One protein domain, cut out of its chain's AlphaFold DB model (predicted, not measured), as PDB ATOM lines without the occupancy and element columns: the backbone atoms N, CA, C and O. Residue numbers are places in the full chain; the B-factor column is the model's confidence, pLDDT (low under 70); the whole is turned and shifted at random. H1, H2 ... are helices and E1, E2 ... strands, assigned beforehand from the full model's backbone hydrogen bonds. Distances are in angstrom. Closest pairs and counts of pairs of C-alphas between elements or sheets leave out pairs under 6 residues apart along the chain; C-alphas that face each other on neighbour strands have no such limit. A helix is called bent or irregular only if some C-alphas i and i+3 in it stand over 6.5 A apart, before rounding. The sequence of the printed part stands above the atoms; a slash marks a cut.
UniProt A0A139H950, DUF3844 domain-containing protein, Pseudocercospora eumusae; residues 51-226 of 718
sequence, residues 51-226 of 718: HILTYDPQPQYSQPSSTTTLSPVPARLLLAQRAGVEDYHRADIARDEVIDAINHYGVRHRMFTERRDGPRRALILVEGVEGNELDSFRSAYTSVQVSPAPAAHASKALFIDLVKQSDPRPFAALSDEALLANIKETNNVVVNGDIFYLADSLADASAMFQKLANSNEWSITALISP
ATOM      1  N   HIS A  51      -6.427 209.321  20.969       88.25
ATOM      2  CA  HIS A  51      -6.160 209.830  22.312       88.25
ATOM      3  C   HIS A  51      -4.693 209.659  22.685       88.25
ATOM      4  O   HIS A  51      -4.115 208.593  22.486       88.25
ATOM      5  N   ILE A  52      -4.101 210.709  23.251       90.69
ATOM      6  CA  ILE A  52      -2.763 210.675  23.843       90.69
ATOM      7  C   ILE A  52      -2.926 210.778  25.355       90.69
ATOM      8  O   ILE A  52      -3.519 211.733  25.854       90.69
ATOM      9  N   LEU A  53      -2.408 209.795  26.083       90.25
ATOM     10  CA  LEU A  53      -2.374 209.775  27.543       90.25
ATOM     11  C   LEU A  53      -0.950 210.020  28.015       90.25
ATOM     12  O   LEU A  53      -0.008 209.440  27.476       90.25
ATOM     13  N   THR A  54      -0.792 210.865  29.025       91.06
ATOM     14  CA  THR A  54       0.518 211.245  29.564       91.06
ATOM     15  C   THR A  54       0.549 211.091  31.080       91.06
ATOM     16  O   THR A  54      -0.444 211.340  31.767       91.06
ATOM     17  N   TYR A  55       1.696 210.655  31.597       89.00
ATOM     18  CA  TYR A  55       1.991 210.560  33.024       89.00
ATOM     19  C   TYR A  55       3.454 210.937  33.267       89.00
ATOM     20  O   TYR A  55       4.334 210.491  32.530       89.00
ATOM     21  N   ASP A  56       3.707 211.741  34.300       86.88
ATOM     22  CA  ASP A  56       5.043 212.174  34.709       86.88
ATOM     23  C   ASP A  56       5.190 212.068  36.242       86.88
ATOM     24  O   ASP A  56       4.247 212.398  36.965       86.88
ATOM     25  N   PRO A  57       6.358 211.644  36.767       76.50
ATOM     26  CA  PRO A  57       6.536 211.341  38.193       76.50
ATOM     27  C   PRO A  57       6.718 212.575  39.102       76.50
ATOM     28  O   PRO A  57       6.773 212.430  40.323       76.50
ATOM     29  N   GLN A  58       6.831 213.792  38.550       63.12
ATOM     30  CA  GLN A  58       6.928 215.047  39.320       63.12
ATOM     31  C   GLN A  58       5.606 215.830  39.319       63.12
ATOM     32  O   GLN A  58       4.859 215.755  38.343       63.12
ATOM     33  N   PRO A  59       5.309 216.599  40.389       49.66
ATOM     34  CA  PRO A  59       4.006 217.229  40.562       49.66
ATOM     35  C   PRO A  59       3.710 218.222  39.434       49.66
ATOM     36  O   PRO A  59       4.413 219.217  39.240       49.66
ATOM     37  N   GLN A  60       2.639 217.933  38.694       48.88
ATOM     38  CA  GLN A  60       2.061 218.826  37.701       48.88
ATOM     39  C   GLN A  60       1.538 220.085  38.415       48.88
ATOM     40  O   GLN A  60       0.574 220.024  39.176       48.88
ATOM     41  N   TYR A  61       2.173 221.237  38.182       42.31
ATOM     42  CA  TYR A  61       1.585 222.528  38.537       42.31
ATOM     43  C   TYR A  61       0.378 222.774  37.630       42.31
ATOM     44  O   TYR A  61       0.546 222.905  36.419       42.31
ATOM     45  N   SER A  62      -0.807 222.874  38.243       42.53
ATOM     46  CA  SER A  62      -2.107 223.188  37.622       42.53
ATOM     47  C   SER A  62      -2.526 222.223  36.504       42.53
ATOM     48  O   SER A  62      -2.149 222.377  35.349       42.53
ATOM     49  N   GLN A  63      -3.370 221.250  36.861       45.59
ATOM     50  CA  GLN A  63      -4.164 220.461  35.916       45.59
ATOM     51  C   GLN A  63      -5.060 221.409  35.095       45.59
ATOM     52  O   GLN A  63      -5.916 222.070  35.692       45.59
ATOM     53  N   PRO A  64      -4.923 221.504  33.762       45.41
ATOM     54  CA  PRO A  64      -5.956 222.129  32.951       45.41
ATOM     55  C   PRO A  64      -7.209 221.246  32.995       45.41
ATOM     56  O   PRO A  64      -7.205 220.099  32.556       45.41
ATOM     57  N   SER A  65      -8.299 221.785  33.535       43.53
ATOM     58  CA  SER A  65      -9.599 221.122  33.705       43.53
ATOM     59  C   SER A  65     -10.400 220.967  32.402       43.53
ATOM     60  O   SER A  65     -11.626 220.888  32.435       43.53
ATOM     61  N   SER A  66      -9.745 220.935  31.243       45.66
ATOM     62  CA  SER A  66     -10.414 220.782  29.952       45.66
ATOM     63  C   SER A  66      -9.590 219.921  29.006       45.66
ATOM     64  O   SER A  66      -8.430 220.215  28.727       45.66
ATOM     65  N   THR A  67     -10.217 218.870  28.482       53.28
ATOM     66  CA  THR A  67      -9.747 218.112  27.320       53.28
ATOM     67  C   THR A  67      -9.484 219.064  26.154       53.28
ATOM     68  O   THR A  67     -10.430 219.587  25.568       53.28
ATOM     69  N   THR A  68      -8.213 219.284  25.823       70.69
ATOM     70  CA  THR A  68      -7.806 220.058  24.645       70.69
ATOM     71  C   THR A  68      -7.697 219.123  23.445       70.69
ATOM     72  O   THR A  68      -7.150 218.020  23.550       70.69
ATOM     73  N   THR A  69      -8.224 219.557  22.305       85.75
ATOM     74  CA  THR A  69      -8.110 218.845  21.028       85.75
ATOM     75  C   THR A  69      -6.931 219.413  20.242       85.75
ATOM     76  O   THR A  69      -6.899 220.608  19.965       85.75
ATOM     77  N   LEU A  70      -5.964 218.568  19.883       88.06
ATOM     78  CA  LEU A  70      -4.809 218.910  19.053       88.06
ATOM     79  C   LEU A  70      -5.009 218.439  17.609       88.06
ATOM     80  O   LEU A  70      -5.613 217.396  17.354       88.06
ATOM     81  N   SER A  71      -4.433 219.180  16.664       88.62
ATOM     82  CA  SER A  71      -4.276 218.704  15.290       88.62
ATOM     83  C   SER A  71      -3.110 217.694  15.196       88.62
ATOM     84  O   SER A  71      -2.264 217.632  16.099       88.62
ATOM     85  N   PRO A  72      -3.020 216.877  14.127       89.12
ATOM     86  CA  PRO A  72      -1.989 215.838  14.017       89.12
ATOM     87  C   PRO A  72      -0.536 216.339  14.094       89.12
ATOM     88  O   PRO A  72       0.325 215.635  14.613       89.12
ATOM     89  N   VAL A  73      -0.232 217.554  13.623       89.75
ATOM     90  CA  VAL A  73       1.149 218.082  13.602       89.75
ATOM     91  C   VAL A  73       1.671 218.422  15.014       89.75
ATOM     92  O   VAL A  73       2.714 217.879  15.389       89.75
ATOM     93  N   PRO A  74       0.968 219.221  15.843       90.69
ATOM     94  CA  PRO A  74       1.295 219.397  17.259       90.69
ATOM     95  C   PRO A  74       1.317 218.089  18.045       90.69
ATOM     96  O   PRO A  74       2.221 217.877  18.851       90.69
ATOM     97  N   ALA A  75       0.376 217.180  17.773       92.12
ATOM     98  CA  ALA A  75       0.341 215.870  18.414       92.12
ATOM     99  C   ALA A  75       1.590 215.027  18.085       92.12
ATOM    100  O   ALA A  75       2.182 214.440  18.990       92.12
ATOM    101  N   ARG A  76       2.063 215.029  16.829       92.50
ATOM    102  CA  ARG A  76       3.334 214.389  16.449       92.50
ATOM    103  C   ARG A  76       4.517 214.990  17.202       92.50
ATOM    104  O   ARG A  76       5.362 214.235  17.673       92.50
ATOM    105  N   LEU A  77       4.621 216.318  17.287       92.31
ATOM    106  CA  LEU A  77       5.757 216.958  17.962       92.31
ATOM    107  C   LEU A  77       5.743 216.697  19.468       92.31
ATOM    108  O   LEU A  77       6.802 216.458  20.044       92.31
ATOM    109  N   LEU A  78       4.560 216.658  20.081       92.00
ATOM    110  CA  LEU A  78       4.397 216.212  21.459       92.00
ATOM    111  C   LEU A  78       4.917 214.775  21.633       92.00
ATOM    112  O   LEU A  78       5.754 214.535  22.499       92.00
ATOM    113  N   LEU A  79       4.495 213.834  20.781       93.25
ATOM    114  CA  LEU A  79       4.979 212.448  20.817       93.25
ATOM    115  C   LEU A  79       6.504 212.367  20.630       93.25
ATOM    116  O   LEU A  79       7.172 211.672  21.392       93.25
ATOM    117  N   ALA A  80       7.066 213.114  19.677       92.31
ATOM    118  CA  ALA A  80       8.506 213.151  19.417       92.31
ATOM    119  C   ALA A  80       9.308 213.720  20.599       92.31
ATOM    120  O   ALA A  80      10.356 213.177  20.945       92.31
ATOM    121  N   GLN A  81       8.800 214.768  21.255       91.06
ATOM    122  CA  GLN A  81       9.415 215.378  22.437       91.06
ATOM    123  C   GLN A  81       9.377 214.442  23.649       91.06
ATOM    124  O   GLN A  81      10.382 214.292  24.347       91.06
ATOM    125  N   ARG A  82       8.250 213.751  23.870       91.25
ATOM    126  CA  ARG A  82       8.124 212.764  24.953       91.25
ATOM    127  C   ARG A  82       8.925 211.482  24.671       91.25
ATOM    128  O   ARG A  82       9.394 210.852  25.614       91.25
ATOM    129  N   ALA A  83       9.149 211.137  23.400       90.19
ATOM    130  CA  ALA A  83      10.019 210.038  22.966       90.19
ATOM    131  C   ALA A  83      11.513 210.416  22.896       90.19
ATOM    132  O   ALA A  83      12.375 209.537  22.862       90.19
ATOM    133  N   GLY A  84      11.861 211.707  22.909       88.25
ATOM    134  CA  GLY A  84      13.255 212.150  22.911       88.25
ATOM    135  C   GLY A  84      13.955 212.255  21.571       88.25
ATOM    136  O   GLY A  84      15.185 212.093  21.518       88.25
ATOM    137  N   VAL A  85      13.177 212.407  20.511       89.94
ATOM    138  CA  VAL A  85      13.626 212.453  19.118       89.94
ATOM    139  C   VAL A  85      13.196 213.758  18.443       89.94
ATOM    140  O   VAL A  85      13.170 213.858  17.220       89.94
ATOM    141  N   GLU A  86      12.910 214.791  19.237       88.12
ATOM    142  CA  GLU A  86      12.465 216.117  18.798       88.12
ATOM    143  C   GLU A  86      13.378 216.760  17.742       88.12
ATOM    144  O   GLU A  86      12.915 217.533  16.903       88.12
ATOM    145  N   ASP A  87      14.661 216.391  17.726       86.25
ATOM    146  CA  ASP A  87      15.650 216.880  16.768       86.25
ATOM    147  C   ASP A  87      15.282 216.593  15.307       86.25
ATOM    148  O   ASP A  87      15.563 217.420  14.440       86.25
ATOM    149  N   TYR A  88      14.598 215.477  15.038       88.25
ATOM    150  CA  TYR A  88      14.129 215.107  13.697       88.25
ATOM    151  C   TYR A  88      12.840 215.839  13.281       88.25
ATOM    152  O   TYR A  88      12.404 215.756  12.131       88.25
ATOM    153  N   HIS A  89      12.225 216.573  14.214       89.94
ATOM    154  CA  HIS A  89      10.924 217.228  14.059       89.94
ATOM    155  C   HIS A  89      11.019 218.765  14.145       89.94
ATOM    156  O   HIS A  89       9.997 219.447  14.192       89.94
ATOM    157  N   ARG A  90      12.237 219.331  14.128       84.12
ATOM    158  CA  ARG A  90      12.509 220.764  14.363       84.12
ATOM    159  C   ARG A  90      11.840 221.729  13.380       84.12
ATOM    160  O   ARG A  90      11.619 222.874  13.750       84.12
ATOM    161  N   ALA A  91      11.514 221.298  12.161       83.38
ATOM    162  CA  ALA A  91      10.929 222.171  11.138       83.38
ATOM    163  C   ALA A  91       9.608 222.831  11.583       83.38
ATOM    164  O   ALA A  91       9.335 223.968  11.206       83.38
ATOM    165  N   ASP A  92       8.824 222.150  12.425       83.25
ATOM    166  CA  ASP A  92       7.515 222.625  12.887       83.25
ATOM    167  C   ASP A  92       7.537 223.209  14.311       83.25
ATOM    168  O   ASP A  92       6.495 223.634  14.810       83.25
ATOM    169  N   ILE A  93       8.700 223.251  14.981       82.88
ATOM    170  CA  ILE A  93       8.787 223.634  16.405       82.88
ATOM    171  C   ILE A  93       8.453 225.110  16.660       82.88
ATOM    172  O   ILE A  93       8.061 225.469  17.762       82.88
ATOM    173  N   ALA A  94       8.601 225.961  15.643       79.75
ATOM    174  CA  ALA A  94       8.381 227.403  15.742       79.75
ATOM    175  C   ALA A  94       6.897 227.814  15.681       79.75
ATOM    176  O   ALA A  94       6.602 229.004  15.722       79.75
ATOM    177  N   ARG A  95       5.963 226.865  15.536       83.06
ATOM    178  CA  ARG A  95       4.520 227.146  15.498       83.06
ATOM    179  C   ARG A  95       3.986 227.339  16.920       83.06
ATOM    180  O   ARG A  95       4.189 226.469  17.763       83.06
ATOM    181  N   ASP A  96       3.234 228.409  17.163       82.50
ATOM    182  CA  ASP A  96       2.707 228.735  18.501       82.50
ATOM    183  C   ASP A  96       1.862 227.595  19.101       82.50
ATOM    184  O   ASP A  96       2.077 227.189  20.237       82.50
ATOM    185  N   GLU A  97       0.993 226.971  18.297       83.94
ATOM    186  CA  GLU A  97       0.172 225.817  18.709       83.94
ATOM    187  C   GLU A  97       0.996 224.596  19.167       83.94
ATOM    188  O   GLU A  97       0.552 223.807  20.003       83.94
ATOM    189  N   VAL A  98       2.208 224.430  18.627       85.50
ATOM    190  CA  VAL A  98       3.135 223.362  19.019       85.50
ATOM    191  C   VAL A  98       3.787 223.717  20.346       85.50
ATOM    192  O   VAL A  98       3.872 222.868  21.234       85.50
ATOM    193  N   ILE A  99       4.245 224.961  20.482       85.75
ATOM    194  CA  ILE A  99       4.863 225.469  21.708       85.75
ATOM    195  C   ILE A  99       3.869 225.350  22.866       85.75
ATOM    196  O   ILE A  99       4.224 224.830  23.924       85.75
ATOM    197  N   ASP A 100       2.610 225.722  22.645       85.44
ATOM    198  CA  ASP A 100       1.540 225.575  23.627       85.44
ATOM    199  C   ASP A 100       1.306 224.107  23.997       85.44
ATOM    200  O   ASP A 100       1.274 223.776  25.186       85.44
ATOM    201  N   ALA A 101       1.218 223.201  23.017       84.94
ATOM    202  CA  ALA A 101       1.055 221.771  23.284       84.94
ATOM    203  C   ALA A 101       2.222 221.188  24.104       84.94
ATOM    204  O   ALA A 101       1.998 220.424  25.047       84.94
ATOM    205  N   ILE A 102       3.464 221.571  23.792       86.00
ATOM    206  CA  ILE A 102       4.665 221.125  24.515       86.00
ATOM    207  C   ILE A 102       4.714 221.720  25.928       86.00
ATOM    208  O   ILE A 102       5.051 221.009  26.874       86.00
ATOM    209  N   ASN A 103       4.349 222.988  26.108       84.75
ATOM    210  CA  ASN A 103       4.352 223.636  27.423       84.75
ATOM    211  C   ASN A 103       3.346 223.000  28.397       84.75
ATOM    212  O   ASN A 103       3.618 222.914  29.603       84.75
ATOM    213  N   HIS A 104       2.202 222.549  27.873       82.00
ATOM    214  CA  HIS A 104       1.133 221.938  28.662       82.00
ATOM    215  C   HIS A 104       1.335 220.434  28.893       82.00
ATOM    216  O   HIS A 104       1.138 219.974  30.015       82.00
ATOM    217  N   TYR A 105       1.736 219.675  27.867       85.69
ATOM    218  CA  TYR A 105       1.746 218.202  27.908       85.69
ATOM    219  C   TYR A 105       3.139 217.573  27.741       85.69
ATOM    220  O   TYR A 105       3.303 216.359  27.895       85.69
ATOM    221  N   GLY A 106       4.155 218.363  27.393       84.25
ATOM    222  CA  GLY A 106       5.513 217.879  27.168       84.25
ATOM    223  C   GLY A 106       6.232 217.487  28.458       84.25
ATOM    224  O   GLY A 106       5.941 217.990  29.544       84.25
ATOM    225  N   VAL A 107       7.228 216.604  28.338       83.31
ATOM    226  CA  VAL A 107       8.081 216.237  29.479       83.31
ATOM    227  C   VAL A 107       8.908 217.457  29.886       83.31
ATOM    228  O   VAL A 107       9.665 218.011  29.080       83.31
ATOM    229  N   ARG A 108       8.790 217.872  31.150       74.31
ATOM    230  CA  ARG A 108       9.591 218.967  31.708       74.31
ATOM    231  C   ARG A 108      10.968 218.450  32.106       74.31
ATOM    232  O   ARG A 108      11.120 217.723  33.082       74.31
ATOM    233  N   HIS A 109      11.982 218.862  31.356       63.78
ATOM    234  CA  HIS A 109      13.375 218.575  31.675       63.78
ATOM    235  C   HIS A 109      13.959 219.730  32.485       63.78
ATOM    236  O   HIS A 109      13.737 220.900  32.166       63.78
ATOM    237  N   ARG A 110      14.738 219.426  33.527       57.03
ATOM    238  CA  ARG A 110      15.552 220.454  34.182       57.03
ATOM    239  C   ARG A 110      16.593 220.914  33.160       57.03
ATOM    240  O   ARG A 110      17.368 220.094  32.683       57.03
ATOM    241  N   MET A 111      16.610 222.210  32.848       43.97
ATOM    242  CA  MET A 111      17.415 222.837  31.780       43.97
ATOM    243  C   MET A 111      18.918 222.496  31.787       43.97
ATOM    244  O   MET A 111      19.606 222.762  30.807       43.97
ATOM    245  N   PHE A 112      19.439 221.907  32.867       48.38
ATOM    246  CA  PHE A 112      20.866 221.660  33.044       48.38
ATOM    247  C   PHE A 112      21.237 220.197  33.346       48.38
ATOM    248  O   PHE A 112      22.415 219.882  33.448       48.38
ATOM    249  N   THR A 113      20.296 219.256  33.443       42.66
ATOM    250  CA  THR A 113      20.642 217.843  33.702       42.66
ATOM    251  C   THR A 113      21.094 217.116  32.430       42.66
ATOM    252  O   THR A 113      20.559 217.362  31.350       42.66
ATOM    253  N   GLU A 114      22.061 216.195  32.535       45.28
ATOM    254  CA  GLU A 114      22.393 215.283  31.429       45.28
ATOM    255  C   GLU A 114      21.166 214.431  31.065       45.28
ATOM    256  O   GLU A 114      20.339 214.123  31.922       45.28
ATOM    257  N   ARG A 115      21.063 213.989  29.800       46.22
ATOM    258  CA  ARG A 115      19.967 213.124  29.308       46.22
ATOM    259  C   ARG A 115      19.792 211.837  30.137       46.22
ATOM    260  O   ARG A 115      18.724 211.243  30.088       46.22
ATOM    261  N   ARG A 116      20.815 211.428  30.901       47.69
ATOM    262  CA  ARG A 116      20.791 210.270  31.811       47.69
ATOM    263  C   ARG A 116      20.156 210.529  33.187       47.69
ATOM    264  O   ARG A 116      19.871 209.558  33.875       47.69
ATOM    265  N   ASP A 117      19.919 211.786  33.568       49.03
ATOM    266  CA  ASP A 117      19.369 212.172  34.883       49.03
ATOM    267  C   ASP A 117      17.875 212.565  34.843       49.03
ATOM    268  O   ASP A 117      17.306 212.961  35.862       49.03
ATOM    269  N   GLY A 118      17.236 212.507  33.668       59.38
ATOM    270  CA  GLY A 118      15.783 212.670  33.518       59.38
ATOM    271  C   GLY A 118      15.021 211.359  33.769       59.38
ATOM    272  O   GLY A 118      15.637 210.293  33.735       59.38
ATOM    273  N   PRO A 119      13.693 211.406  34.008       67.88
ATOM    274  CA  PRO A 119      12.887 210.188  34.065       67.88
ATOM    275  C   PRO A 119      13.029 209.417  32.748       67.88
ATOM    276  O   PRO A 119      13.064 210.017  31.668       67.88
ATOM    277  N   ARG A 120      13.129 208.088  32.837       84.31
ATOM    278  CA  ARG A 120      13.197 207.227  31.650       84.31
ATOM    279  C   ARG A 120      11.907 207.356  30.855       84.31
ATOM    280  O   ARG A 120      10.845 207.594  31.430       84.31
ATOM    281  N   ARG A 121      11.961 207.219  29.536       89.56
ATOM    282  CA  ARG A 121      10.787 207.469  28.690       89.56
ATOM    283  C   ARG A 121      10.145 206.157  28.278       89.56
ATOM    284  O   ARG A 121      10.838 205.197  27.958       89.56
ATOM    285  N   ALA A 122       8.819 206.120  28.290       92.88
ATOM    286  CA  ALA A 122       8.049 204.993  27.790       92.88
ATOM    287  C   ALA A 122       6.991 205.477  26.794       92.88
ATOM    288  O   ALA A 122       6.145 206.304  27.141       92.88
ATOM    289  N   LEU A 123       7.033 204.955  25.568       94.44
ATOM    290  CA  LEU A 123       6.034 205.193  24.530       94.44
ATOM    291  C   LEU A 123       5.260 203.900  24.264       94.44
ATOM    292  O   LEU A 123       5.845 202.897  23.869       94.44
ATOM    293  N   ILE A 124       3.948 203.935  24.466       93.88
ATOM    294  CA  ILE A 124       3.036 202.802  24.295       93.88
ATOM    295  C   ILE A 124       2.114 203.100  23.108       93.88
ATOM    296  O   ILE A 124       1.468 204.146  23.088       93.88
ATOM    297  N   LEU A 125       2.025 202.202  22.128       92.38
ATOM    298  CA  LEU A 125       1.039 202.279  21.043       92.38
ATOM    299  C   LEU A 125      -0.047 201.220  21.248       92.38
ATOM    300  O   LEU A 125       0.271 200.052  21.465       92.38
ATOM    301  N   VAL A 126      -1.313 201.629  21.134       89.25
ATOM    302  CA  VAL A 126      -2.484 200.741  21.160       89.25
ATOM    303  C   VAL A 126      -3.314 200.958  19.899       89.25
ATOM    304  O   VAL A 126      -3.762 202.075  19.612       89.25
ATOM    305  N   GLU A 127      -3.520 199.887  19.140       84.38
ATOM    306  CA  GLU A 127      -4.299 199.908  17.904       84.38
ATOM    307  C   GLU A 127      -5.742 199.447  18.143       84.38
ATOM    308  O   GLU A 127      -5.984 198.461  18.831       84.38
ATOM    309  N   GLY A 128      -6.706 200.140  17.530       68.06
ATOM    310  CA  GLY A 128      -8.057 199.621  17.323       68.06
ATOM    311  C   GLY A 128      -8.952 199.481  18.550       68.06
ATOM    312  O   GLY A 128      -9.627 198.465  18.692       68.06
ATOM    313  N   VAL A 129      -8.996 200.503  19.404       67.50
ATOM    314  CA  VAL A 129      -9.780 200.476  20.648       67.50
ATOM    315  C   VAL A 129     -11.036 201.344  20.543       67.50
ATOM    316  O   VAL A 129     -10.947 202.530  20.233       67.50
ATOM    317  N   GLU A 130     -12.192 200.770  20.883       62.34
ATOM    318  CA  GLU A 130     -13.477 201.459  21.070       62.34
ATOM    319  C   GLU A 130     -14.122 201.031  22.398       62.34
ATOM    320  O   GLU A 130     -13.993 199.879  22.813       62.34
ATOM    321  N   GLY A 131     -14.860 201.939  23.048       61.56
ATOM    322  CA  GLY A 131     -15.787 201.600  24.138       61.56
ATOM    323  C   GLY A 131     -15.434 202.122  25.538       61.56
ATOM    324  O   GLY A 131     -14.432 202.798  25.752       61.56
ATOM    325  N   ASN A 132     -16.294 201.785  26.507       60.81
ATOM    326  CA  ASN A 132     -16.321 202.310  27.886       60.81
ATOM    327  C   ASN A 132     -15.030 202.071  28.703       60.81
ATOM    328  O   ASN A 132     -14.770 202.776  29.682       60.81
ATOM    329  N   GLU A 133     -14.212 201.084  28.327       64.81
ATOM    330  CA  GLU A 133     -12.920 200.813  28.976       64.81
ATOM    331  C   GLU A 133     -11.917 201.957  28.752       64.81
ATOM    332  O   GLU A 133     -11.124 202.289  29.638       64.81
ATOM    333  N   LEU A 134     -12.005 202.619  27.594       74.06
ATOM    334  CA  LEU A 134     -11.176 203.764  27.245       74.06
ATOM    335  C   LEU A 134     -11.465 204.961  28.158       74.06
ATOM    336  O   LEU A 134     -10.537 205.663  28.549       74.06
ATOM    337  N   ASP A 135     -12.720 205.178  28.552       76.81
ATOM    338  CA  ASP A 135     -13.094 206.301  29.418       76.81
ATOM    339  C   ASP A 135     -12.574 206.131  30.845       76.81
ATOM    340  O   ASP A 135     -12.078 207.088  31.446       76.81
ATOM    341  N   SER A 136     -12.578 204.897  31.358       75.19
ATOM    342  CA  SER A 136     -11.955 204.581  32.647       75.19
ATOM    343  C   SER A 136     -10.449 204.848  32.601       75.19
ATOM    344  O   SER A 136      -9.912 205.522  33.481       75.19
ATOM    345  N   PHE A 137      -9.771 204.413  31.534       77.94
ATOM    346  CA  PHE A 137      -8.335 204.641  31.358       77.94
ATOM    347  C   PHE A 137      -7.986 206.126  31.160       77.94
ATOM    348  O   PHE A 137      -7.006 206.612  31.724       77.94
ATOM    349  N   ARG A 138      -8.818 206.876  30.428       78.38
ATOM    350  CA  ARG A 138      -8.667 208.325  30.213       78.38
ATOM    351  C   ARG A 138      -8.891 209.140  31.474       78.38
ATOM    352  O   ARG A 138      -8.194 210.124  31.670       78.38
ATOM    353  N   SER A 139      -9.849 208.755  32.312       77.56
ATOM    354  CA  SER A 139     -10.162 209.487  33.545       77.56
ATOM    355  C   SER A 139      -9.054 209.399  34.602       77.56
ATOM    356  O   SER A 139      -8.952 210.273  35.459       77.56
ATOM    357  N   ALA A 140      -8.206 208.370  34.525       79.44
ATOM    358  CA  ALA A 140      -7.122 208.142  35.475       79.44
ATOM    359  C   ALA A 140      -5.859 208.982  35.198       79.44
ATOM    360  O   ALA A 140      -5.031 209.135  36.097       79.44
ATOM    361  N   TYR A 141      -5.692 209.522  33.983       84.31
ATOM    362  CA  TYR A 141      -4.458 210.184  33.542       84.31
ATOM    363  C   TYR A 141      -4.731 211.435  32.699       84.31
ATOM    364  O   TYR A 141      -5.843 211.677  32.237       84.31
ATOM    365  N   THR A 142      -3.700 212.244  32.448       85.38
ATOM    366  CA  THR A 142      -3.828 213.428  31.589       85.38
ATOM    367  C   THR A 142      -4.063 212.991  30.138       85.38
ATOM    368  O   THR A 142      -3.187 212.372  29.532       85.38
ATOM    369  N   SER A 143      -5.235 213.319  29.576       86.19
ATOM    370  CA  SER A 143      -5.670 212.901  28.235       86.19
ATOM    371  C   SER A 143      -5.823 214.079  27.269       86.19
ATOM    372  O   SER A 143      -6.441 215.092  27.595       86.19
ATOM    373  N   VAL A 144      -5.311 213.908  26.051       88.81
ATOM    374  CA  VAL A 144      -5.400 214.855  24.932       88.81
ATOM    375  C   VAL A 144      -6.096 214.175  23.756       88.81
ATOM    376  O   VAL A 144      -5.805 213.017  23.453       88.81
ATOM    377  N   GLN A 145      -7.025 214.868  23.093       88.88
ATOM    378  CA  GLN A 145      -7.700 214.344  21.900       88.88
ATOM    379  C   GLN A 145      -6.965 214.804  20.641       88.88
ATOM    380  O   GLN A 145      -6.528 215.948  20.576       88.88
ATOM    381  N   VAL A 146      -6.851 213.949  19.629       88.25
ATOM    382  CA  VAL A 146      -6.285 214.295  18.321       88.25
ATOM    383  C   VAL A 146      -7.391 214.227  17.275       88.25
ATOM    384  O   VAL A 146      -8.013 213.176  17.094       88.25
ATOM    385  N   SER A 147      -7.640 215.353  16.601       85.69
ATOM    386  CA  SER A 147      -8.672 215.482  15.571       85.69
ATOM    387  C   SER A 147      -8.162 216.283  14.361       85.69
ATOM    388  O   SER A 147      -7.590 217.360  14.552       85.69
ATOM    389  N   PRO A 148      -8.361 215.801  13.117       83.50
ATOM    390  CA  PRO A 148      -8.909 214.484  12.763       83.50
ATOM    391  C   PRO A 148      -7.967 213.352  13.206       83.50
ATOM    392  O   PRO A 148      -6.750 213.540  13.198       83.50
ATOM    393  N   ALA A 149      -8.501 212.192  13.607       80.56
ATOM    394  CA  ALA A 149      -7.652 211.076  14.009       80.56
ATOM    395  C   ALA A 149      -6.877 210.512  12.815       80.56
ATOM    396  O   ALA A 149      -7.484 210.144  11.805       80.56
ATOM    397  N   PRO A 150      -5.546 210.387  12.928       83.81
ATOM    398  CA  PRO A 150      -4.771 209.653  11.947       83.81
ATOM    399  C   PRO A 150      -5.143 208.170  11.967       83.81
ATOM    400  O   PRO A 150      -5.422 207.591  13.022       83.81
ATOM    401  N   ALA A 151      -5.114 207.535  10.801       80.56
ATOM    402  CA  ALA A 151      -5.415 206.119  10.667       80.56
ATOM    403  C   ALA A 151      -4.454 205.257  11.511       80.56
ATOM    404  O   ALA A 151      -3.285 205.608  11.707       80.56
ATOM    405  N   ALA A 152      -4.916 204.088  11.969       81.81
ATOM    406  CA  ALA A 152      -4.106 203.177  12.786       81.81
ATOM    407  C   ALA A 152      -2.772 202.809  12.106       81.81
ATOM    408  O   ALA A 152      -1.718 202.868  12.732       81.81
ATOM    409  N   HIS A 153      -2.785 202.549  10.793       80.94
ATOM    410  CA  HIS A 153      -1.566 202.260  10.027       80.94
ATOM    411  C   HIS A 153      -0.593 203.454   9.970       80.94
ATOM    412  O   HIS A 153       0.618 203.256  10.016       80.94
ATOM    413  N   ALA A 154      -1.100 204.691   9.907       84.19
ATOM    414  CA  ALA A 154      -0.274 205.896   9.908       84.19
ATOM    415  C   ALA A 154       0.330 206.154  11.298       84.19
ATOM    416  O   ALA A 154       1.477 206.576  11.411       84.19
ATOM    417  N   SER A 155      -0.423 205.861  12.363       88.50
ATOM    418  CA  SER A 155       0.053 205.905  13.755       88.50
ATOM    419  C   SER A 155       1.134 204.853  14.023       88.50
ATOM    420  O   SER A 155       2.141 205.152  14.662       88.50
ATOM    421  N   LYS A 156       0.972 203.650  13.460       88.00
ATOM    422  CA  LYS A 156       1.976 202.580  13.482       88.00
ATOM    423  C   LYS A 156       3.260 202.972  12.753       88.00
ATOM    424  O   LYS A 156       4.346 202.756  13.281       88.00
ATOM    425  N   ALA A 157       3.135 203.569  11.567       88.06
ATOM    426  CA  ALA A 157       4.279 204.064  10.803       88.06
ATOM    427  C   ALA A 157       5.045 205.145  11.582       88.06
ATOM    428  O   ALA A 157       6.257 205.036  11.739       88.06
ATOM    429  N   LEU A 158       4.337 206.118  12.173       91.00
ATOM    430  CA  LEU A 158       4.962 207.121  13.038       91.00
ATOM    431  C   LEU A 158       5.676 206.473  14.234       91.00
ATOM    432  O   LEU A 158       6.797 206.852  14.552       91.00
ATOM    433  N   PHE A 159       5.062 205.489  14.893       91.25
ATOM    434  CA  PHE A 159       5.689 204.783  16.013       91.25
ATOM    435  C   PHE A 159       6.999 204.096  15.601       91.25
ATOM    436  O   PHE A 159       8.007 204.235  16.292       91.25
ATOM    437  N   ILE A 160       7.013 203.418  14.450       90.12
ATOM    438  CA  ILE A 160       8.223 202.809  13.874       90.12
ATOM    439  C   ILE A 160       9.287 203.873  13.585       90.12
ATOM    440  O   ILE A 160      10.459 203.678  13.912       90.12
ATOM    441  N   ASP A 161       8.889 205.011  13.019       91.00
ATOM    442  CA  ASP A 161       9.809 206.105  12.717       91.00
ATOM    443  C   ASP A 161      10.450 206.679  13.988       91.00
ATOM    444  O   ASP A 161      11.667 206.870  14.026       91.00
ATOM    445  N   LEU A 162       9.672 206.858  15.061       92.06
ATOM    446  CA  LEU A 162      10.179 207.291  16.369       92.06
ATOM    447  C   LEU A 162      11.176 206.271  16.953       92.06
ATOM    448  O   LEU A 162      12.219 206.666  17.480       92.06
ATOM    449  N   VAL A 163      10.916 204.964  16.806       90.44
ATOM    450  CA  VAL A 163      11.862 203.901  17.201       90.44
ATOM    451  C   VAL A 163      13.159 204.012  16.393       90.44
ATOM    452  O   VAL A 163      14.247 204.020  16.974       90.44
ATOM    453  N   LYS A 164      13.078 204.174  15.069       89.38
ATOM    454  CA  LYS A 164      14.256 204.321  14.194       89.38
ATOM    455  C   LYS A 164      15.080 205.568  14.507       89.38
ATOM    456  O   LYS A 164      16.309 205.526  14.462       89.38
ATOM    457  N   GLN A 165      14.422 206.672  14.838       90.31
ATOM    458  CA  GLN A 165      15.071 207.914  15.255       90.31
ATOM    459  C   GLN A 165      15.727 207.796  16.641       90.31
ATOM    460  O   GLN A 165      16.722 208.476  16.913       90.31
ATOM    461  N   SER A 166      15.206 206.931  17.518       87.94
ATOM    462  CA  SER A 166      15.708 206.772  18.888       87.94
ATOM    463  C   SER A 166      17.113 206.159  18.956       87.94
ATOM    464  O   SER A 166      17.926 206.608  19.771       87.94
ATOM    465  N   ASP A 167      17.435 205.214  18.068       84.44
ATOM    466  CA  ASP A 167      18.797 204.740  17.804       84.44
ATOM    467  C   ASP A 167      18.977 204.390  16.315       84.44
ATOM    468  O   ASP A 167      18.659 203.283  15.871       84.44
ATOM    469  N   PRO A 168      19.523 205.326  15.520       82.56
ATOM    470  CA  PRO A 168      19.702 205.122  14.090       82.56
ATOM    471  C   PRO A 168      20.638 203.967  13.721       82.56
ATOM    472  O   PRO A 168      20.524 203.437  12.620       82.56
ATOM    473  N   ARG A 169      21.590 203.585  14.587       75.44
ATOM    474  CA  ARG A 169      22.647 202.627  14.216       75.44
ATOM    475  C   ARG A 169      22.103 201.220  13.915       75.44
ATOM    476  O   ARG A 169      22.402 200.726  12.830       75.44
ATOM    477  N   PRO A 170      21.333 200.569  14.808       77.06
ATOM    478  CA  PRO A 170      20.746 199.262  14.528       77.06
ATOM    479  C   PRO A 170      19.490 199.351  13.653       77.06
ATOM    480  O   PRO A 170      19.246 198.457  12.850       77.06
ATOM    481  N   PHE A 171      18.687 200.413  13.785       80.88
ATOM    482  CA  PHE A 171      17.323 200.419  13.246       80.88
ATOM    483  C   PHE A 171      17.173 201.098  11.881       80.88
ATOM    484  O   PHE A 171      16.251 200.750  11.146       80.88
ATOM    485  N   ALA A 172      18.065 202.017  11.486       74.50
ATOM    486  CA  ALA A 172      17.948 202.685  10.181       74.50
ATOM    487  C   ALA A 172      18.233 201.746   8.993       74.50
ATOM    488  O   ALA A 172      17.796 202.023   7.878       74.50
ATOM    489  N   ALA A 173      18.956 200.643   9.222       74.50
ATOM    490  CA  ALA A 173      19.257 199.637   8.203       74.50
ATOM    491  C   ALA A 173      18.150 198.577   8.035       74.50
ATOM    492  O   ALA A 173      18.138 197.871   7.029       74.50
ATOM    493  N   LEU A 174      17.232 198.453   8.999       80.06
ATOM    494  CA  LEU A 174      16.150 197.469   8.958       80.06
ATOM    495  C   LEU A 174      14.956 197.988   8.146       80.06
ATOM    496  O   LEU A 174      14.585 199.165   8.236       80.06
ATOM    497  N   SER A 175      14.313 197.093   7.390       83.69
ATOM    498  CA  SER A 175      13.008 197.391   6.793       83.69
ATOM    499  C   SER A 175      11.949 197.551   7.891       83.69
ATOM    500  O   SER A 175      12.108 197.026   8.999       83.69
ATOM    501  N   ASP A 176      10.880 198.291   7.602       84.94
ATOM    502  CA  ASP A 176       9.794 198.522   8.567       84.94
ATOM    503  C   ASP A 176       9.152 197.194   8.995       84.94
ATOM    504  O   ASP A 176       8.834 197.002  10.167       84.94
ATOM    505  N   GLU A 177       9.038 196.238   8.072       84.25
ATOM    506  CA  GLU A 177       8.470 194.907   8.301       84.25
ATOM    507  C   GLU A 177       9.355 194.051   9.208       84.25
ATOM    508  O   GLU A 177       8.845 193.377  10.102       84.25
ATOM    509  N   ALA A 178      10.676 194.093   9.003       83.19
ATOM    510  CA  ALA A 178      11.631 193.356   9.825       83.19
ATOM    511  C   ALA A 178      11.657 193.895  11.262       83.19
ATOM    512  O   ALA A 178      11.640 193.125  12.220       83.19
ATOM    513  N   LEU A 179      11.636 195.222  11.421       84.44
ATOM    514  CA  LEU A 179      11.566 195.844  12.740       84.44
ATOM    515  C   LEU A 179      10.235 195.523  13.431       84.44
ATOM    516  O   LEU A 179      10.230 195.176  14.608       84.44
ATOM    517  N   LEU A 180       9.119 195.564  12.700       83.81
ATOM    518  CA  LEU A 180       7.817 195.190  13.241       83.81
ATOM    519  C   LEU A 180       7.774 193.722  13.690       83.81
ATOM    520  O   LEU A 180       7.174 193.428  14.721       83.81
ATOM    521  N   ALA A 181       8.392 192.807  12.940       82.19
ATOM    522  CA  ALA A 181       8.482 191.399  13.324       82.19
ATOM    523  C   ALA A 181       9.230 191.230  14.656       82.19
ATOM    524  O   ALA A 181       8.724 190.555  15.550       82.19
ATOM    525  N   ASN A 182      10.355 191.932  14.829       81.38
ATOM    526  CA  ASN A 182      11.126 191.915  16.077       81.38
ATOM    527  C   ASN A 182      10.331 192.497  17.260       81.38
ATOM    528  O   ASN A 182      10.369 191.959  18.366       81.38
ATOM    529  N   ILE A 183       9.588 193.585  17.022       84.06
ATOM    530  CA  ILE A 183       8.724 194.204  18.038       84.06
ATOM    531  C   ILE A 183       7.604 193.246  18.445       84.06
ATOM    532  O   ILE A 183       7.316 193.134  19.627       84.06
ATOM    533  N   LYS A 184       6.987 192.538  17.494       82.19
ATOM    534  CA  LYS A 184       5.903 191.583  17.772       82.19
ATOM    535  C   LYS A 184       6.347 190.351  18.556       82.19
ATOM    536  O   LYS A 184       5.523 189.731  19.208       82.19
ATOM    537  N   GLU A 185       7.617 189.966  18.472       80.06
ATOM    538  CA  GLU A 185       8.124 188.810  19.218       80.06
ATOM    539  C   GLU A 185       8.282 189.115  20.716       80.06
ATOM    540  O   GLU A 185       8.097 188.245  21.562       80.06
ATOM    541  N   THR A 186       8.608 190.363  21.052       76.19
ATOM    542  CA  THR A 186       8.962 190.787  22.418       76.19
ATOM    543  C   THR A 186       7.974 191.787  23.026       76.19
ATOM    544  O   THR A 186       8.094 192.141  24.200       76.19
ATOM    545  N   ASN A 187       7.007 192.259  22.233       80.94
ATOM    546  CA  ASN A 187       6.083 193.372  22.481       80.94
ATOM    547  C   ASN A 187       6.756 194.702  22.868       80.94
ATOM    548  O   ASN A 187       6.073 195.703  23.095       80.94
ATOM    549  N   ASN A 188       8.092 194.763  22.922       86.62
ATOM    550  CA  ASN A 188       8.821 195.953  23.320       86.62
ATOM    551  C   ASN A 188      10.193 196.098  22.653       86.62
ATOM    552  O   ASN A 188      10.813 195.146  22.202       86.62
ATOM    553  N   VAL A 189      10.688 197.330  22.619       86.38
ATOM    554  CA  VAL A 189      12.072 197.651  22.270       86.38
ATOM    555  C   VAL A 189      12.619 198.542  23.359       86.38
ATOM    556  O   VAL A 189      12.017 199.563  23.693       86.38
ATOM    557  N   VAL A 190      13.772 198.166  23.904       86.12
ATOM    558  CA  VAL A 190      14.484 198.986  24.882       86.12
ATOM    559  C   VAL A 190      15.660 199.659  24.192       86.12
ATOM    560  O   VAL A 190      16.574 198.989  23.715       86.12
ATOM    561  N   VAL A 191      15.651 200.989  24.153       81.06
ATOM    562  CA  VAL A 191      16.672 201.794  23.479       81.06
ATOM    563  C   VAL A 191      17.250 202.793  24.468       81.06
ATOM    564  O   VAL A 191      16.557 203.689  24.927       81.06
ATOM    565  N   ASN A 192      18.534 202.657  24.813       72.81
ATOM    566  CA  ASN A 192      19.211 203.544  25.774       72.81
ATOM    567  C   ASN A 192      18.495 203.677  27.140       72.81
ATOM    568  O   ASN A 192      18.651 204.687  27.824       72.81
ATOM    569  N   GLY A 193      17.732 202.657  27.545       77.44
ATOM    570  CA  GLY A 193      16.929 202.661  28.772       77.44
ATOM    571  C   GLY A 193      15.502 203.198  28.610       77.44
ATOM    572  O   GLY A 193      14.729 203.061  29.555       77.44
ATOM    573  N   ASP A 194      15.145 203.736  27.442       88.19
ATOM    574  CA  ASP A 194      13.777 204.111  27.070       88.19
ATOM    575  C   ASP A 194      13.031 202.892  26.497       88.19
ATOM    576  O   ASP A 194      13.642 202.026  25.869       88.19
ATOM    577  N   ILE A 195      11.719 202.804  26.720       91.56
ATOM    578  CA  ILE A 195      10.876 201.675  26.300       91.56
ATOM    579  C   ILE A 195       9.907 202.121  25.205       91.56
ATOM    580  O   ILE A 195       9.154 203.076  25.377       91.56
ATOM    581  N   PHE A 196       9.860 201.369  24.115       92.38
ATOM    582  CA  PHE A 196       8.815 201.443  23.099       92.38
ATOM    583  C   PHE A 196       7.996 200.159  23.175       92.38
ATOM    584  O   PHE A 196       8.550 199.085  22.971       92.38
ATOM    585  N   TYR A 197       6.711 200.244  23.505       93.12
ATOM    586  CA  TYR A 197       5.832 199.092  23.715       93.12
ATOM    587  C   TYR A 197       4.691 199.093  22.699       93.12
ATOM    588  O   TYR A 197       4.000 200.103  22.544       93.12
ATOM    589  N   LEU A 198       4.480 197.963  22.031       91.44
ATOM    590  CA  LEU A 198       3.335 197.751  21.152       91.44
ATOM    591  C   LEU A 198       2.345 196.847  21.885       91.44
ATOM    592  O   LEU A 198       2.629 195.671  22.084       91.44
ATOM    593  N   ALA A 199       1.216 197.408  22.316       88.81
ATOM    594  CA  ALA A 199       0.225 196.668  23.086       88.81
ATOM    595  C   ALA A 199      -0.764 195.937  22.173       88.81
ATOM    596  O   ALA A 199      -1.298 196.527  21.229       88.81
ATOM    597  N   ASP A 200      -1.071 194.688  22.516       85.00
ATOM    598  CA  ASP A 200      -2.032 193.864  21.771       85.00
ATOM    599  C   ASP A 200      -3.493 194.225  22.088       85.00
ATOM    600  O   ASP A 200      -4.405 193.950  21.310       85.00
ATOM    601  N   SER A 201      -3.736 194.836  23.253       86.69
ATOM    602  CA  SER A 201      -5.066 195.248  23.706       86.69
ATOM    603  C   SER A 201      -4.998 196.442  24.658       86.69
ATOM    604  O   SER A 201      -3.945 196.752  25.223       86.69
ATOM    605  N   LEU A 202      -6.142 197.092  24.899       86.25
ATOM    606  CA  LEU A 202      -6.242 198.150  25.906       86.25
ATOM    607  C   LEU A 202      -5.923 197.631  27.319       86.25
ATOM    608  O   LEU A 202      -5.276 198.332  28.094       86.25
ATOM    609  N   ALA A 203      -6.329 196.398  27.641       86.56
ATOM    610  CA  ALA A 203      -6.037 195.770  28.926       86.56
ATOM    611  C   ALA A 203      -4.522 195.613  29.139       86.56
ATOM    612  O   ALA A 203      -4.006 196.024  30.179       86.56
ATOM    613  N   ASP A 204      -3.809 195.117  28.126       89.38
ATOM    614  CA  ASP A 204      -2.349 194.990  28.139       89.38
ATOM    615  C   ASP A 204      -1.656 196.358  28.280       89.38
ATOM    616  O   ASP A 204      -0.822 196.566  29.167       89.38
ATOM    617  N   ALA A 205      -2.095 197.344  27.494       88.69
ATOM    618  CA  ALA A 205      -1.595 198.711  27.590       88.69
ATOM    619  C   ALA A 205      -1.805 199.309  28.987       88.69
ATOM    620  O   ALA A 205      -0.886 199.909  29.544       88.69
ATOM    621  N   SER A 206      -2.992 199.131  29.571       88.31
ATOM    622  CA  SER A 206      -3.326 199.647  30.900       88.31
ATOM    623  C   SER A 206      -2.496 198.981  32.002       88.31
ATOM    624  O   SER A 206      -2.011 199.675  32.899       88.31
ATOM    625  N   ALA A 207      -2.249 197.670  31.899       89.69
ATOM    626  CA  ALA A 207      -1.418 196.923  32.836       89.69
ATOM    627  C   ALA A 207       0.047 197.377  32.769       89.69
ATOM    628  O   ALA A 207       0.667 197.631  33.807       89.69
ATOM    629  N   MET A 208       0.592 197.551  31.560       89.75
ATOM    630  CA  MET A 208       1.945 198.081  31.371       89.75
ATOM    631  C   MET A 208       2.055 199.528  31.870       89.75
ATOM    632  O   MET A 208       3.000 199.865  32.585       89.75
ATOM    633  N   PHE A 209       1.071 200.375  31.558       91.00
ATOM    634  CA  PHE A 209       1.038 201.769  32.000       91.00
ATOM    635  C   PHE A 209       1.035 201.864  33.530       91.00
ATOM    636  O   PHE A 209       1.855 202.579  34.099       91.00
ATOM    637  N   GLN A 210       0.178 201.095  34.211       89.88
ATOM    638  CA  GLN A 210       0.132 201.044  35.678       89.88
ATOM    639  C   GLN A 210       1.437 200.509  36.278       89.88
ATOM    640  O   GLN A 210       1.941 201.066  37.253       89.88
ATOM    641  N   LYS A 211       2.018 199.458  35.688       91.12
ATOM    642  CA  LYS A 211       3.301 198.893  36.132       91.12
ATOM    643  C   LYS A 211       4.418 199.937  36.098       91.12
ATOM    644  O   LYS A 211       5.178 200.041  37.059       91.12
ATOM    645  N   LEU A 212       4.508 200.708  35.016       89.88
ATOM    646  CA  LEU A 212       5.504 201.769  34.871       89.88
ATOM    647  C   LEU A 212       5.196 202.954  35.795       89.88
ATOM    648  O   LEU A 212       6.108 203.443  36.463       89.88
ATOM    649  N   ALA A 213       3.929 203.360  35.907       88.44
ATOM    650  CA  ALA A 213       3.514 204.466  36.770       88.44
ATOM    651  C   ALA A 213       3.856 204.192  38.243       88.44
ATOM    652  O   ALA A 213       4.426 205.046  38.913       88.44
ATOM    653  N   ASN A 214       3.636 202.964  38.726       87.38
ATOM    654  CA  ASN A 214       3.931 202.567  40.107       87.38
ATOM    655  C   ASN A 214       5.417 202.658  40.489       87.38
ATOM    656  O   ASN A 214       5.742 202.744  41.672       87.38
ATOM    657  N   SER A 215       6.324 202.620  39.512       84.12
ATOM    658  CA  SER A 215       7.761 202.725  39.782       84.12
ATOM    659  C   SER A 215       8.245 204.167  39.971       84.12
ATOM    660  O   SER A 215       9.344 204.357  40.478       84.12
ATOM    661  N   ASN A 216       7.445 205.184  39.613       78.94
ATOM    662  CA  ASN A 216       7.785 206.615  39.711       78.94
ATOM    663  C   ASN A 216       9.110 207.034  39.027       78.94
ATOM    664  O   ASN A 216       9.630 208.117  39.291       78.94
ATOM    665  N   GLU A 217       9.658 206.210  38.133       83.31
ATOM    666  CA  GLU A 217      10.913 206.482  37.410       83.31
ATOM    667  C   GLU A 217      10.688 206.873  35.938       83.31
ATOM    668  O   GLU A 217      11.636 207.278  35.259       83.31
ATOM    669  N   TRP A 218       9.447 206.768  35.446       87.19
ATOM    670  CA  TRP A 218       9.129 206.854  34.019       87.19
ATOM    671  C   TRP A 218       8.205 208.016  33.673       87.19
ATOM    672  O   TRP A 218       7.161 208.199  34.297       87.19
ATOM    673  N   SER A 219       8.552 208.727  32.604       90.19
ATOM    674  CA  SER A 219       7.644 209.585  31.848       90.19
ATOM    675  C   SER A 219       6.967 208.749  30.768       90.19
ATOM    676  O   SER A 219       7.608 208.300  29.814       90.19
ATOM    677  N   ILE A 220       5.666 208.520  30.926       92.44
ATOM    678  CA  ILE A 220       4.897 207.572  30.116       92.44
ATOM    679  C   ILE A 220       4.012 208.345  29.143       92.44
ATOM    680  O   ILE A 220       3.445 209.390  29.483       92.44
ATOM    681  N   THR A 221       3.912 207.835  27.921       94.19
ATOM    682  CA  THR A 221       3.046 208.350  26.861       94.19
ATOM    683  C   THR A 221       2.361 207.176  26.182       94.19
ATOM    684  O   THR A 221       3.052 206.289  25.691       94.19
ATOM    685  N   ALA A 222       1.032 207.157  26.129       92.38
ATOM    686  CA  ALA A 222       0.287 206.156  25.372       92.38
ATOM    687  C   ALA A 222      -0.500 206.815  24.238       92.38
ATOM    688  O   ALA A 222      -1.264 207.749  24.481       92.38
ATOM    689  N   LEU A 223      -0.312 206.331  23.011       92.12
ATOM    690  CA  LEU A 223      -1.092 206.707  21.835       92.12
ATOM    691  C   LEU A 223      -2.132 205.621  21.560       92.12
ATOM    692  O   LEU A 223      -1.782 204.473  21.292       92.12
ATOM    693  N   ILE A 224      -3.403 206.001  21.601       89.44
ATOM    694  CA  ILE A 224      -4.540 205.126  21.322       89.44
ATOM    695  C   ILE A 224      -5.139 205.565  19.993       89.44
ATOM    696  O   ILE A 224      -5.738 206.640  19.896       89.44
ATOM    697  N   SER A 225      -4.940 204.748  18.962       85.25
ATOM    698  CA  SER A 225      -5.520 204.987  17.638       85.25
ATOM    699  C   SER A 225      -6.915 204.357  17.529       85.25
ATOM    700  O   SER A 225      -7.119 203.263  18.071       85.25
ATOM    701  N   PRO A 226      -7.861 204.994  16.819       76.88
ATOM    702  CA  PRO A 226      -9.192 204.430  16.609       76.88
ATOM    703  C   PRO A 226      -9.148 203.152  15.750       76.88
ATOM    704  O   PRO A 226      -8.161 202.915  15.040       76.88
TER     705      PRO A 226
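This is residues 51 to 226 of the 718 residues of the protein "DUF3844 domain-containing protein" of Pseudocercospora eumusae (UniProt A0A139H950). A twisted six-stranded sheet forms the core of three layers, with H1, H5 and H7 over one face and H4 and H8 over the other. H2 and H3 pack on H1, and two long stretches have no named element: residues 56 to 71, of which 69 to 70 pair in parallel with residues 145 to 146 of E3 at the sheet's edge, and residues 106 to 119, whose C-alphas lie 10 to 23 A from the mean of all C-alphas. The printed part has 176 residues, with eight named helices and six named strands in the order E1 H1 H2 H3 E2 H4 E3 H5 H6 H7 E4 E5 H8 E6; the class is mixed. The mixed sheet runs E3 E1 E6 E2 E5 E4; the whole is compact, with a radius of gyration of the C-alphas of 15.3 A and spans of 42 by 42 by 33 A.

Start at E1, residues 51 to 55, antiparallel to E3, residues 142 to 146 (N 52 to O 144, 2.9 A), and to E6, residues 218 to 224 (N 53 to O 222, 2.8 A). E6 is parallel to E2, residues 120 to 126 (N 221 to O 122, 2.8 A), and E2 to E5, residues 194 to 199 (N 123 to O 195, 2.8 A). E4, residues 188 to 191, forms a hairpin with E5 (N 189 to O 196, 2.8 A). The hub H1, residues 72 to 83, is over E1 and E6 at a height of 9.0 A. It forms a helical hairpin with irregular H2, residues 86 to 92, whose C-alphas 88 and 91 are 8.2 A apart; Ala 80 and Glu 86 have the closest C-alphas, 5.0 A. H1 touches H3, residues 96 to 105, at a steep tilt of 44 degrees (closest C-alphas Pro 74 and Val 98, 4.7 A). On the opposite face from H1, H4, residues 132 to 139, and H8, residues 202 to 213, only just touch, with 3 pairs of C-alphas within 8 A (closest Phe 137 and Ser 206, 7.1 A). H5, residues 152 to 166, is over E2 and E5 on the same face as H1; H6, residues 168 to 171, is close but not clearly touching it (closest C-alphas Lys 164 and Phe 171, 5.1 A). H7, residues 176 to 186, stands up from the sheet, its line rising 66 degrees. The split strand-helix-strand units, parallel strands with others between them, are E2, H4, E3 and E5, H8, E6, both right-handed crossovers. Every O i to N i+4 pair is within hydrogen-bond range in H1, H3, H4, H5 and H8; H7 has 6 of 7, H2 has 1 of 3 and 2 of 4 O i to N i+3 pairs, and H6 is too short.

Find C-alpha 51 at (-6.160, 209.830, 22.312), where E1 begins. H5, 21.0 A long, starts at C-alpha 152, (-4.106, 203.177, 12.786). E2 is 19.9 A long and E6 18.7 A; E6 ends at C-alpha 224, (-4.540, 205.126, 21.322).

The C-alphas of Ser 65 and Ala 173, 44.1 A, are the farthest apart. The printed part has no cut; the links E1 to H1 and H3 to E2 are long. pLDDT is under 70 in residues 58 to 67, 109 to 119 and 128 to 133.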